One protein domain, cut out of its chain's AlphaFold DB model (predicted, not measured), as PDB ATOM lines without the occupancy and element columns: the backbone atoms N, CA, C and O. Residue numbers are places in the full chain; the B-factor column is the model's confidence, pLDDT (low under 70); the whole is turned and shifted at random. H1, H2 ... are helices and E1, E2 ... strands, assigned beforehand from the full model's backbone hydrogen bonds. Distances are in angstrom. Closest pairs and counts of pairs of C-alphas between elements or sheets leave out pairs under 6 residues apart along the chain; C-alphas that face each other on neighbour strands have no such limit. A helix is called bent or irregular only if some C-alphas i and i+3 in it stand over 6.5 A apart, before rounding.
ATOM      1  N   VAL A 303     -52.512  29.643  35.474       53.88
ATOM      2  CA  VAL A 303     -52.739  28.980  36.756       53.88
ATOM      3  C   VAL A 303     -53.097  27.519  36.484       53.88
ATOM      4  O   VAL A 303     -54.072  27.236  35.789       53.88
ATOM      5  N   GLN A 304     -52.316  26.579  37.017       68.19
ATOM      6  CA  GLN A 304     -52.601  25.142  36.943       68.19
ATOM      7  C   GLN A 304     -52.608  24.521  38.338       68.19
ATOM      8  O   GLN A 304     -51.607  24.580  39.048       68.19
ATOM      9  N   THR A 305     -53.690  23.838  38.706       74.81
ATOM     10  CA  THR A 305     -53.702  22.979  39.897       74.81
ATOM     11  C   THR A 305     -53.083  21.618  39.564       74.81
ATOM     12  O   THR A 305     -53.471  20.971  38.588       74.81
ATOM     13  N   ILE A 306     -52.102  21.173  40.352       75.19
ATOM     14  CA  ILE A 306     -51.353  19.927  40.137       75.19
ATOM     15  C   ILE A 306     -51.233  19.160  41.454       75.19
ATOM     16  O   ILE A 306     -50.592  19.618  42.394       75.19
ATOM     17  N   THR A 307     -51.784  17.947  41.502       84.94
ATOM     18  CA  THR A 307     -51.591  17.031  42.635       84.94
ATOM     19  C   THR A 307     -50.279  16.267  42.485       84.94
ATOM     20  O   THR A 307     -50.174  15.380  41.638       84.94
ATOM     21  N   ALA A 308     -49.278  16.605  43.298       83.81
ATOM     22  CA  ALA A 308     -47.923  16.058  43.214       83.81
ATOM     23  C   ALA A 308     -47.431  15.474  44.551       83.81
ATOM     24  O   ALA A 308     -47.877  15.875  45.625       83.81
ATOM     25  N   THR A 309     -46.479  14.540  44.484       86.25
ATOM     26  CA  THR A 309     -45.743  13.969  45.637       86.25
ATOM     27  C   THR A 309     -44.302  14.488  45.740       86.25
ATOM     28  O   THR A 309     -43.519  14.061  46.591       86.25
ATOM     29  N   GLY A 310     -43.916  15.391  44.844       86.50
ATOM     30  CA  GLY A 310     -42.576  15.955  44.774       86.50
ATOM     31  C   GLY A 310     -42.402  16.840  43.549       86.50
ATOM     32  O   GLY A 310     -43.206  16.783  42.616       86.50
ATOM     33  N   PHE A 311     -41.338  17.635  43.534       88.25
ATOM     34  CA  PHE A 311     -40.904  18.373  42.349       88.25
ATOM     35  C   PHE A 311     -39.382  18.525  42.313       88.25
ATOM     36  O   PHE A 311     -38.700  18.350  43.325       88.25
ATOM     37  N   SER A 312     -38.844  18.861  41.145       88.31
ATOM     38  CA  SER A 312     -37.431  19.190  40.949       88.31
ATOM     39  C   SER A 312     -37.245  20.265  39.882       88.31
ATOM     40  O   SER A 312     -38.036  20.341  38.943       88.31
ATOM     41  N   TYR A 313     -36.217  21.095  40.044       83.69
ATOM     42  CA  TYR A 313     -35.831  22.162  39.117       83.69
ATOM     43  C   TYR A 313     -34.329  22.463  39.249       83.69
ATOM     44  O   TYR A 313     -33.671  21.999  40.187       83.69
ATOM     45  N   SER A 314     -33.804  23.254  38.317       76.44
ATOM     46  CA  SER A 314     -32.441  23.794  38.353       76.44
ATOM     47  C   SER A 314     -32.517  25.306  38.567       76.44
ATOM     48  O   SER A 314     -33.294  25.981  37.889       76.44
ATOM     49  N   GLY A 315     -31.761  25.833  39.529       73.56
ATOM     50  CA  GLY A 315     -31.788  27.240  39.922       73.56
ATOM     51  C   GLY A 315     -31.564  27.474  41.421       73.56
ATOM     52  O   GLY A 315     -31.480  26.541  42.225       73.56
ATOM     53  N   GLY A 316     -31.494  28.754  41.791       71.56
ATOM     54  CA  GLY A 316     -31.336  29.197  43.177       71.56
ATOM     55  C   GLY A 316     -32.522  28.832  44.076       71.56
ATOM     56  O   GLY A 316     -33.621  28.532  43.608       71.56
ATOM     57  N   MET A 317     -32.298  28.865  45.391       74.56
ATOM     58  CA  MET A 317     -33.333  28.583  46.391       74.56
ATOM     59  C   MET A 317     -34.508  29.582  46.276       74.56
ATOM     60  O   MET A 317     -34.254  30.776  46.112       74.56
ATOM     61  N   PRO A 318     -35.783  29.152  46.393       73.44
ATOM     62  CA  PRO A 318     -36.919  30.053  46.278       73.44
ATOM     63  C   PRO A 318     -37.121  30.819  47.587       73.44
ATOM     64  O   PRO A 318     -36.865  30.300  48.679       73.44
ATOM     65  N   SER A 319     -37.655  32.032  47.491       67.25
ATOM     66  CA  SER A 319     -38.143  32.771  48.652       67.25
ATOM     67  C   SER A 319     -39.407  32.103  49.195       67.25
ATOM     68  O   SER A 319     -40.322  31.780  48.436       67.25
ATOM     69  N   VAL A 320     -39.463  31.907  50.514       62.22
ATOM     70  CA  VAL A 320     -40.639  31.361  51.204       62.22
ATOM     71  C   VAL A 320     -41.415  32.505  51.844       62.22
ATOM     72  O   VAL A 320     -40.850  33.245  52.650       62.22
ATOM     73  N   MET A 321     -42.701  32.629  51.522       55.59
ATOM     74  CA  MET A 321     -43.627  33.504  52.249       55.59
ATOM     75  C   MET A 321     -44.478  32.666  53.205       55.59
ATOM     76  O   MET A 321     -44.975  31.608  52.819       55.59
ATOM     77  N   TRP A 322     -44.631  33.139  54.445       52.91
ATOM     78  CA  TRP A 322     -45.290  32.396  55.529       52.91
ATOM     79  C   TRP A 322     -46.605  33.022  56.021       52.91
ATOM     80  O   TRP A 322     -47.366  32.347  56.708       52.91
ATOM     81  N   ASP A 323     -46.887  34.283  55.681       43.44
ATOM     82  CA  ASP A 323     -47.832  35.112  56.449       43.44
ATOM     83  C   ASP A 323     -49.327  34.862  56.174       43.44
ATOM     84  O   ASP A 323     -50.163  35.307  56.958       43.44
ATOM     85  N   VAL A 324     -49.689  34.182  55.077       42.41
ATOM     86  CA  VAL A 324     -51.103  33.883  54.741       42.41
ATOM     87  C   VAL A 324     -51.260  32.496  54.114       42.41
ATOM     88  O   VAL A 324     -52.094  31.712  54.551       42.41
ATOM     89  N   GLN A 325     -50.423  32.165  53.130       53.19
ATOM     90  CA  GLN A 325     -50.331  30.834  52.530       53.19
ATOM     91  C   GLN A 325     -48.862  30.467  52.362       53.19
ATOM     92  O   GLN A 325     -48.015  31.337  52.163       53.19
ATOM     93  N   SER A 326     -48.554  29.176  52.463       65.69
ATOM     94  CA  SER A 326     -47.193  28.684  52.265       65.69
ATOM     95  C   SER A 326     -46.843  28.694  50.781       65.69
ATOM     96  O   SER A 326     -47.200  27.774  50.040       65.69
ATOM     97  N   SER A 327     -46.146  29.743  50.356       67.44
ATOM     98  CA  SER A 327     -45.829  29.992  48.948       67.44
ATOM     99  C   SER A 327     -44.323  29.937  48.703       67.44
ATOM    100  O   SER A 327     -43.536  30.496  49.468       67.44
ATOM    101  N   LEU A 328     -43.927  29.304  47.597       68.50
ATOM    102  CA  LEU A 328     -42.567  29.334  47.064       68.50
ATOM    103  C   LEU A 328     -42.531  30.273  45.856       68.50
ATOM    104  O   LEU A 328     -43.189  30.006  44.849       68.50
ATOM    105  N   MET A 329     -41.766  31.357  45.961       68.81
ATOM    106  CA  MET A 329     -41.526  32.321  44.885       68.81
ATOM    107  C   MET A 329     -40.117  32.164  44.320       68.81
ATOM    108  O   MET A 329     -39.146  32.066  45.070       68.81
ATOM    109  N   PHE A 330     -39.997  32.186  42.997       67.19
ATOM    110  CA  PHE A 330     -38.715  32.087  42.306       67.19
ATOM    111  C   PHE A 330     -38.259  33.474  41.840       67.19
ATOM    112  O   PHE A 330     -39.046  34.234  41.279       67.19
ATOM    113  N   SER A 331     -36.983  33.816  42.061       51.16
ATOM    114  CA  SER A 331     -36.410  35.112  41.646       51.16
ATOM    115  C   SER A 331     -36.351  35.281  40.123       51.16
ATOM    116  O   SER A 331     -36.298  36.403  39.615       51.16
ATOM    117  N   HIS A 332     -36.373  34.160  39.402       57.31
ATOM    118  CA  HIS A 332     -36.404  34.066  37.952       57.31
ATOM    119  C   HIS A 332     -37.409  32.991  37.534       57.31
ATOM    120  O   HIS A 332     -37.777  32.120  38.320       57.31
ATOM    121  N   VAL A 333     -37.829  33.047  36.276       62.03
ATOM    122  CA  VAL A 333     -38.698  32.049  35.651       62.03
ATOM    123  C   VAL A 333     -37.959  30.703  35.571       62.03
ATOM    124  O   VAL A 333     -36.867  30.652  35.007       62.03
ATOM    125  N   VAL A 334     -38.539  29.623  36.111       67.75
ATOM    126  CA  VAL A 334     -37.916  28.282  36.147       67.75
ATOM    127  C   VAL A 334     -38.807  27.187  35.555       67.75
ATOM    128  O   VAL A 334     -40.031  27.210  35.669       67.75
ATOM    129  N   ASP A 335     -38.183  26.174  34.959       79.38
ATOM    130  CA  ASP A 335     -38.859  24.953  34.518       79.38
ATOM    131  C   ASP A 335     -38.865  23.922  35.662       79.38
ATOM    132  O   ASP A 335     -37.811  23.556  36.187       79.38
ATOM    133  N   ILE A 336     -40.050  23.438  36.051       79.81
ATOM    134  CA  ILE A 336     -40.238  22.539  37.200       79.81
ATOM    135  C   ILE A 336     -40.832  21.203  36.749       79.81
ATOM    136  O   ILE A 336     -41.893  21.141  36.128       79.81
ATOM    137  N   SER A 337     -40.169  20.105  37.107       88.06
ATOM    138  CA  SER A 337     -40.653  18.739  36.897       88.06
ATOM    139  C   SER A 337     -41.355  18.220  38.153       88.06
ATOM    140  O   SER A 337     -40.713  18.013  39.183       88.06
ATOM    141  N   PHE A 338     -42.674  18.032  38.081       87.25
ATOM    142  CA  PHE A 338     -43.519  17.532  39.170       87.25
ATOM    143  C   PHE A 338     -43.710  16.020  39.088       87.25
ATOM    144  O   PHE A 338     -44.036  15.485  38.030       87.25
ATOM    145  N   THR A 339     -43.639  15.334  40.227       87.06
ATOM    146  CA  THR A 339     -43.979  13.909  40.327       87.06
ATOM    147  C   THR A 339     -45.475  13.748  40.600       87.06
ATOM    148  O   THR A 339     -45.939  13.975  41.715       87.06
ATOM    149  N   VAL A 340     -46.237  13.353  39.579       86.56
ATOM    150  CA  VAL A 340     -47.700  13.191  39.589       86.56
ATOM    151  C   VAL A 340     -48.031  11.717  39.352       86.56
ATOM    152  O   VAL A 340     -47.745  11.177  38.285       86.56
ATOM    153  N   GLY A 341     -48.599  11.034  40.351       83.75
ATOM    154  CA  GLY A 341     -48.964   9.612  40.235       83.75
ATOM    155  C   GLY A 341     -47.792   8.688  39.857       83.75
ATOM    156  O   GLY A 341     -47.981   7.727  39.115       83.75
ATOM    157  N   GLY A 342     -46.571   9.014  40.297       79.56
ATOM    158  CA  GLY A 342     -45.342   8.284  39.954       79.56
ATOM    159  C   GLY A 342     -44.731   8.618  38.584       79.56
ATOM    160  O   GLY A 342     -43.680   8.078  38.250       79.56
ATOM    161  N   LYS A 343     -45.339   9.515  37.796       81.38
ATOM    162  CA  LYS A 343     -44.800  10.018  36.518       81.38
ATOM    163  C   LYS A 343     -44.286  11.449  36.672       81.38
ATOM    164  O   LYS A 343     -44.764  12.181  37.529       81.38
ATOM    165  N   GLN A 344     -43.345  11.865  35.825       85.94
ATOM    166  CA  GLN A 344     -42.910  13.265  35.767       85.94
ATOM    167  C   GLN A 344     -43.802  14.081  34.820       85.94
ATOM    168  O   GLN A 344     -44.071  13.652  33.697       85.94
ATOM    169  N   LYS A 345     -44.229  15.270  35.257       84.00
ATOM    170  CA  LYS A 345     -44.903  16.302  34.456       84.00
ATOM    171  C   LYS A 345     -44.055  17.572  34.504       84.00
ATOM    172  O   LYS A 345     -43.964  18.209  35.549       84.00
ATOM    173  N   LEU A 346     -43.464  17.953  33.374       81.06
ATOM    174  CA  LEU A 346     -42.776  19.237  33.240       81.06
ATOM    175  C   LEU A 346     -43.807  20.368  33.114       81.06
ATOM    176  O   LEU A 346     -44.692  20.303  32.261       81.06
ATOM    177  N   VAL A 347     -43.666  21.405  33.933       72.81
ATOM    178  CA  VAL A 347     -44.323  22.703  33.756       72.81
ATOM    179  C   VAL A 347     -43.225  23.713  33.485       72.81
ATOM    180  O   VAL A 347     -42.275  23.823  34.259       72.81
ATOM    181  N   ARG A 348     -43.343  24.421  32.365       73.00
ATOM    182  CA  ARG A 348     -42.395  25.469  31.998       73.00
ATOM    183  C   ARG A 348     -42.836  26.816  32.534       73.00
ATOM    184  O   ARG A 348     -44.031  27.037  32.718       73.00
ATOM    185  N   GLY A 349     -41.881  27.715  32.718       63.91
ATOM    186  CA  GLY A 349     -42.198  29.117  32.971       63.91
ATOM    187  C   GLY A 349     -42.692  29.441  34.387       63.91
ATOM    188  O   GLY A 349     -43.338  30.469  34.574       63.91
ATOM    189  N   VAL A 350     -42.454  28.585  35.385       67.25
ATOM    190  CA  VAL A 350     -43.006  28.748  36.738       67.25
ATOM    191  C   VAL A 350     -42.359  29.930  37.463       67.25
ATOM    192  O   VAL A 350     -41.138  30.071  37.483       67.25
ATOM    193  N   THR A 351     -43.192  30.759  38.093       66.88
ATOM    194  CA  THR A 351     -42.778  31.904  38.923       66.88
ATOM    195  C   THR A 351     -43.199  31.764  40.384       66.88
ATOM    196  O   THR A 351     -42.514  32.271  41.273       66.88
ATOM    197  N   MET A 352     -44.290  31.039  40.658       73.62
ATOM    198  CA  MET A 352     -44.782  30.804  42.017       73.62
ATOM    199  C   MET A 352     -45.483  29.447  42.143       73.62
ATOM    200  O   MET A 352     -46.140  28.977  41.212       73.62
ATOM    201  N   MET A 353     -45.370  28.832  43.320       75.06
ATOM    202  CA  MET A 353     -46.173  27.679  43.730       75.06
ATOM    203  C   MET A 353     -46.803  27.940  45.096       75.06
ATOM    204  O   MET A 353     -46.101  28.301  46.039       75.06
ATOM    205  N   GLU A 354     -48.104  27.710  45.208       77.62
ATOM    206  CA  GLU A 354     -48.857  27.780  46.460       77.62
ATOM    207  C   GLU A 354     -49.233  26.374  46.922       77.62
ATOM    208  O   GLU A 354     -49.713  25.539  46.146       77.62
ATOM    209  N   PHE A 355     -49.008  26.117  48.208       78.06
ATOM    210  CA  PHE A 355     -49.499  24.933  48.896       78.06
ATOM    211  C   PHE A 355     -50.860  25.258  49.533       78.06
ATOM    212  O   PHE A 355     -51.075  26.393  49.960       78.06
ATOM    213  N   PRO A 356     -51.781  24.282  49.620       69.69
ATOM    214  CA  PRO A 356     -53.117  24.519  50.152       69.69
ATOM    215  C   PRO A 356     -53.058  24.833  51.651       69.69
ATOM    216  O   PRO A 356     -52.108  24.465  52.341       69.69
ATOM    217  N   GLU A 357     -54.083  25.488  52.185       63.34
ATOM    218  CA  GLU A 357     -54.162  25.768  53.622       63.34
ATOM    219  C   GLU A 357     -54.501  24.502  54.432       63.34
ATOM    220  O   GLU A 357     -55.289  23.654  54.008       63.34
ATOM    221  N   GLY A 358     -53.915  24.375  55.630       60.66
ATOM    222  CA  GLY A 358     -54.238  23.318  56.595       60.66
ATOM    223  C   GLY A 358     -53.030  22.575  57.176       60.66
ATOM    224  O   GLY A 358     -51.916  22.617  56.654       60.66
ATOM    225  N   SER A 359     -53.250  21.846  58.273       52.72
ATOM    226  CA  SER A 359     -52.190  21.173  59.048       52.72
ATOM    227  C   SER A 359     -51.433  20.088  58.270       52.72
ATOM    228  O   SER A 359     -50.219  19.952  58.417       52.72
ATOM    229  N   VAL A 360     -52.125  19.345  57.399       56.09
ATOM    230  CA  VAL A 360     -51.513  18.331  56.519       56.09
ATOM    231  C   VAL A 360     -50.610  18.986  55.467       56.09
ATOM    232  O   VAL A 360     -49.553  18.451  55.134       56.09
ATOM    233  N   ALA A 361     -50.992  20.169  54.984       60.56
ATOM    234  CA  ALA A 361     -50.231  20.915  53.996       60.56
ATOM    235  C   ALA A 361     -49.020  21.629  54.613       60.56
ATOM    236  O   ALA A 361     -47.945  21.587  54.026       60.56
ATOM    237  N   ALA A 362     -49.128  22.169  55.832       64.06
ATOM    238  CA  ALA A 362     -47.989  22.741  56.558       64.06
ATOM    239  C   ALA A 362     -46.836  21.728  56.744       64.06
ATOM    240  O   ALA A 362     -45.666  22.061  56.559       64.06
ATOM    241  N   ALA A 363     -47.156  20.458  57.024       67.38
ATOM    242  CA  ALA A 363     -46.159  19.387  57.082       67.38
ATOM    243  C   ALA A 363     -45.544  19.062  55.702       67.38
ATOM    244  O   ALA A 363     -44.350  18.774  55.606       67.38
ATOM    245  N   ALA A 364     -46.339  19.129  54.627       65.69
ATOM    246  CA  ALA A 364     -45.862  18.961  53.252       65.69
ATOM    247  C   ALA A 364     -44.923  20.104  52.823       65.69
ATOM    248  O   ALA A 364     -43.867  19.839  52.253       65.69
ATOM    249  N   VAL A 365     -45.269  21.348  53.166       69.75
ATOM    250  CA  VAL A 365     -44.472  22.568  52.954       69.75
ATOM    251  C   VAL A 365     -43.132  22.468  53.665       69.75
ATOM    252  O   VAL A 365     -42.091  22.613  53.027       69.75
ATOM    253  N   GLN A 366     -43.139  22.181  54.969       74.56
ATOM    254  CA  GLN A 366     -41.911  22.116  55.759       74.56
ATOM    255  C   GLN A 366     -40.962  21.050  55.200       74.56
ATOM    256  O   GLN A 366     -39.790  21.325  54.946       74.56
ATOM    257  N   LYS A 367     -41.493  19.860  54.887       75.12
ATOM    258  CA  LYS A 367     -40.722  18.784  54.257       75.12
ATOM    259  C   LYS A 367     -40.213  19.163  52.860       75.12
ATOM    260  O   LYS A 367     -39.108  18.764  52.490       75.12
ATOM    261  N   ALA A 368     -40.979  19.940  52.092       72.00
ATOM    262  CA  ALA A 368     -40.527  20.440  50.802       72.00
ATOM    263  C   ALA A 368     -39.352  21.420  50.962       72.00
ATOM    264  O   ALA A 368     -38.328  21.251  50.307       72.00
ATOM    265  N   ILE A 369     -39.463  22.386  51.878       75.50
ATOM    266  CA  ILE A 369     -38.419  23.372  52.190       75.50
ATOM    267  C   ILE A 369     -37.138  22.691  52.683       75.50
ATOM    268  O   ILE A 369     -36.049  23.042  52.233       75.50
ATOM    269  N   ASP A 370     -37.247  21.697  53.562       77.94
ATOM    270  CA  ASP A 370     -36.076  20.983  54.078       77.94
ATOM    271  C   ASP A 370     -35.399  20.113  53.003       77.94
ATOM    272  O   ASP A 370     -34.173  20.021  52.979       77.94
ATOM    273  N   GLY A 371     -36.163  19.576  52.041       74.94
ATOM    274  CA  GLY A 371     -35.605  18.971  50.825       74.94
ATOM    275  C   GLY A 371     -34.907  19.983  49.906       74.94
ATOM    276  O   GLY A 371     -33.851  19.697  49.350       74.94
ATOM    277  N   LEU A 372     -35.437  21.204  49.778       78.06
ATOM    278  CA  LEU A 372     -34.803  22.251  48.969       78.06
ATOM    279  C   LEU A 372     -33.486  22.760  49.563       78.06
ATOM    280  O   LEU A 372     -32.570  23.062  48.796       78.06
ATOM    281  N   LYS A 373     -33.372  22.818  50.898       76.50
ATOM    282  CA  LYS A 373     -32.132  23.186  51.607       76.50
ATOM    283  C   LYS A 373     -30.986  22.195  51.374       76.50
ATOM    284  O   LYS A 373     -29.834  22.599  51.471       76.50
ATOM    285  N   SER A 374     -31.280  20.923  51.087       70.88
ATOM    286  CA  SER A 374     -30.258  19.892  50.839       70.88
ATOM    287  C   SER A 374     -29.836  19.759  49.368       70.88
ATOM    288  O   SER A 374     -28.900  19.018  49.074       70.88
ATOM    289  N   GLY A 375     -30.496  20.468  48.445       64.88
ATOM    290  CA  GLY A 375     -30.147  20.482  47.022       64.88
ATOM    291  C   GLY A 375     -29.019  21.460  46.671       64.88
ATOM    292  O   GLY A 375     -28.887  22.520  47.289       64.88
ATOM    293  N   THR A 376     -28.248  21.130  45.632       67.31
ATOM    294  CA  THR A 376     -27.330  22.061  44.952       67.31
ATOM    295  C   THR A 376     -28.089  22.902  43.922       67.31
ATOM    296  O   THR A 376     -29.179  22.515  43.499       67.31
ATOM    297  N   ASP A 377     -27.530  24.036  43.488       61.22
ATOM    298  CA  ASP A 377     -28.188  24.922  42.509       61.22
ATOM    299  C   ASP A 377     -28.460  24.235  41.159       61.22
ATOM    300  O   ASP A 377     -29.499  24.470  40.542       61.22
ATOM    301  N   ASP A 378     -27.602  23.301  40.741       59.59
ATOM    302  CA  ASP A 378     -27.808  22.510  39.519       59.59
ATOM    303  C   ASP A 378     -29.052  21.610  39.589       59.59
ATOM    304  O   ASP A 378     -29.644  21.271  38.559       59.59
ATOM    305  N   LYS A 379     -29.445  21.175  40.797       70.50
ATOM    306  CA  LYS A 379     -30.528  20.207  40.993       70.50
ATOM    307  C   LYS A 379     -31.131  20.286  42.396       70.50
ATOM    308  O   LYS A 379     -30.750  19.547  43.308       70.50
ATOM    309  N   ARG A 380     -32.165  21.113  42.543       78.81
ATOM    310  CA  ARG A 380     -32.995  21.171  43.753       78.81
ATOM    311  C   ARG A 380     -34.201  20.247  43.595       78.81
ATOM    312  O   ARG A 380     -34.867  20.247  42.561       78.81
ATOM    313  N   SER A 381     -34.494  19.443  44.615       84.19
ATOM    314  CA  SER A 381     -35.619  18.500  44.596       84.19
ATOM    315  C   SER A 381     -36.280  18.363  45.959       84.19
ATOM    316  O   SER A 381     -35.595  18.268  46.973       84.19
ATOM    317  N   ALA A 382     -37.604  18.282  45.967       85.19
ATOM    318  CA  ALA A 382     -38.424  18.185  47.163       85.19
ATOM    319  C   ALA A 382     -39.374  16.980  47.060       85.19
ATOM    320  O   ALA A 382     -39.903  16.706  45.983       85.19
ATOM    321  N   SER A 383     -39.622  16.276  48.170       85.25
ATOM    322  CA  SER A 383     -40.605  15.179  48.236       85.25
ATOM    323  C   SER A 383     -41.523  15.339  49.445       85.25
ATOM    324  O   SER A 383     -41.070  15.604  50.559       85.25
ATOM    325  N   PHE A 384     -42.825  15.189  49.235       82.75
ATOM    326  CA  PHE A 384     -43.863  15.497  50.218       82.75
ATOM    327  C   PHE A 384     -45.092  14.587  50.008       82.75
ATOM    328  O   PHE A 384     -45.184  13.904  48.985       82.75
ATOM    329  N   PRO A 385     -46.018  14.487  50.982       81.38
ATOM    330  CA  PRO A 385     -47.279  13.765  50.792       81.38
ATOM    331  C   PRO A 385     -48.029  14.262  49.548       81.38
ATOM    332  O   PRO A 385     -47.864  15.414  49.161       81.38
ATOM    333  N   SER A 386     -48.870  13.424  48.935       83.88
ATOM    334  CA  SER A 386     -49.657  13.815  47.753       83.88
ATOM    335  C   SER A 386     -50.493  15.068  48.035       83.88
ATOM    336  O   SER A 386     -51.488  14.995  48.751       83.88
ATOM    337  N   THR A 387     -50.089  16.205  47.467       79.12
ATOM    338  CA  THR A 387     -50.630  17.536  47.776       79.12
ATOM    339  C   THR A 387     -51.065  18.222  46.485       79.12
ATOM    340  O   THR A 387     -50.322  18.216  45.505       79.12
ATOM    341  N   ALA A 388     -52.268  18.803  46.476       79.06
ATOM    342  CA  ALA A 388     -52.762  19.627  45.375       79.06
ATOM    343  C   ALA A 388     -52.154  21.033  45.472       79.06
ATOM    344  O   ALA A 388     -52.522  21.795  46.359       79.06
ATOM    345  N   LEU A 389     -51.208  21.343  44.590       76.38
ATOM    346  CA  LEU A 389     -50.512  22.629  44.516       76.38
ATOM    347  C   LEU A 389     -51.162  23.520  43.459       76.38
ATOM    348  O   LEU A 389     -51.558  23.017  42.406       76.38
ATOM    349  N   THR A 390     -51.183  24.831  43.679       76.12
ATOM    350  CA  THR A 390     -51.492  25.804  42.622       76.12
ATOM    351  C   THR A 390     -50.183  26.335  42.050       76.12
ATOM    352  O   THR A 390     -49.346  26.869  42.775       76.12
ATOM    353  N   VAL A 391     -49.972  26.150  40.748       72.25
ATOM    354  CA  VAL A 391     -48.737  26.512  40.044       72.25
ATOM    355  C   VAL A 391     -49.021  27.674  39.102       72.25
ATOM    356  O   VAL A 391     -49.915  27.590  38.260       72.25
ATOM    357  N   TYR A 392     -48.238  28.741  39.234       67.12
ATOM    358  CA  TYR A 392     -48.329  29.950  38.428       67.12
ATOM    359  C   TYR A 392     -47.173  29.970  37.435       67.12
ATOM    360  O   TYR A 392     -46.006  29.941  37.831       67.12
ATOM    361  N   SER A 393     -47.502  30.019  36.147       59.31
ATOM    362  CA  SER A 393     -46.526  30.038  35.054       59.31
ATOM    363  C   SER A 393     -46.720  31.254  34.155       59.31
ATOM    364  O   SER A 393     -47.843  31.554  33.751       59.31
ATOM    365  N   GLU A 394     -45.634  31.959  33.831       54.75
ATOM    366  CA  GLU A 394     -45.633  32.873  32.689       54.75
ATOM    367  C   GLU A 394     -45.634  32.055  31.384       54.75
ATOM    368  O   GLU A 394     -45.067  30.955  31.345       54.75
TER     369      GLU A 394
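This is residues 303 to 394 of the 701 residues of an uncharacterized protein of uncultured archaeon (UniProt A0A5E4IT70). A twisted sheet curls round one helix, H1, which packs mainly on E5. The sharply bent strands E1, E3, E4 and E5 pair round in a ring, and the short E2 makes an edge beside E3. The printed part has 92 residues, with one named helix and five named strands; along the chain E1, E2, E3 and E4 come first, then H1, then E5; the sheet is branched, with the neighbour pairs E1 and E3, E1 and E5, E2 and E3, E3 and E4, and E4 and E5, each antiparallel, and the class is mixed, helices and strands. The whole is compact and rounded, with a radius of gyration of the C-alphas of 11.7 A and spans of 31 by 27 by 26 A.

E3, residues 327 to 340, is 19.3 A long and bends by 133 degrees at residue 332. E4, residues 343 to 354, is 20.8 A long and bends by 119 degrees at residue 351. E1, residues 303 to 313, begins at C-alpha 303 (-52.739, 28.980, 36.756), is 18.4 A long and bends by 114 degrees at residue 309. E5, residues 380 to 393, is 18.4 A long, bends by 130 degrees at residue 386 and ends at C-alpha 393 (-46.526, 30.038, 35.054). E2, residues 319 to 321, is 6.6 A long. H1, residues 359 to 373, is 21.5 A long.

E3 has E1 and E2 on one side and E4 on the other; N 312 and O 337 of E1 and E3 are 2.8 A apart, N 319 and O 329 of E2 and E3 2.8 A. E2, E3 and E4 form a meander, each strand the antiparallel neighbour of the one before; E2 and E3, and E3 and E4, are hairpins, with N 338 and O 345 at 2.8 A. E5 has E1 on one side, N 306 and O 389 at 2.8 A, and E4 on the other, N 354 and O 390 at 2.9 A. H1 is on the sheet; its closest C-alphas to E5 are those of Gly 371 and Ala 382, 4.7 A apart. In H1 every O i to N i+4 pair is within hydrogen-bond range. E2 is apart from E1, E4 and E5.

The C-alphas farthest apart, those of Asp 323 and Lys 343, are 32.2 A apart. The printed part has no cut, and no link is long. The mean pLDDT of the printed part is 72.0, with 38 residues under 70, among them residues 319 to 334 and 356 to 365.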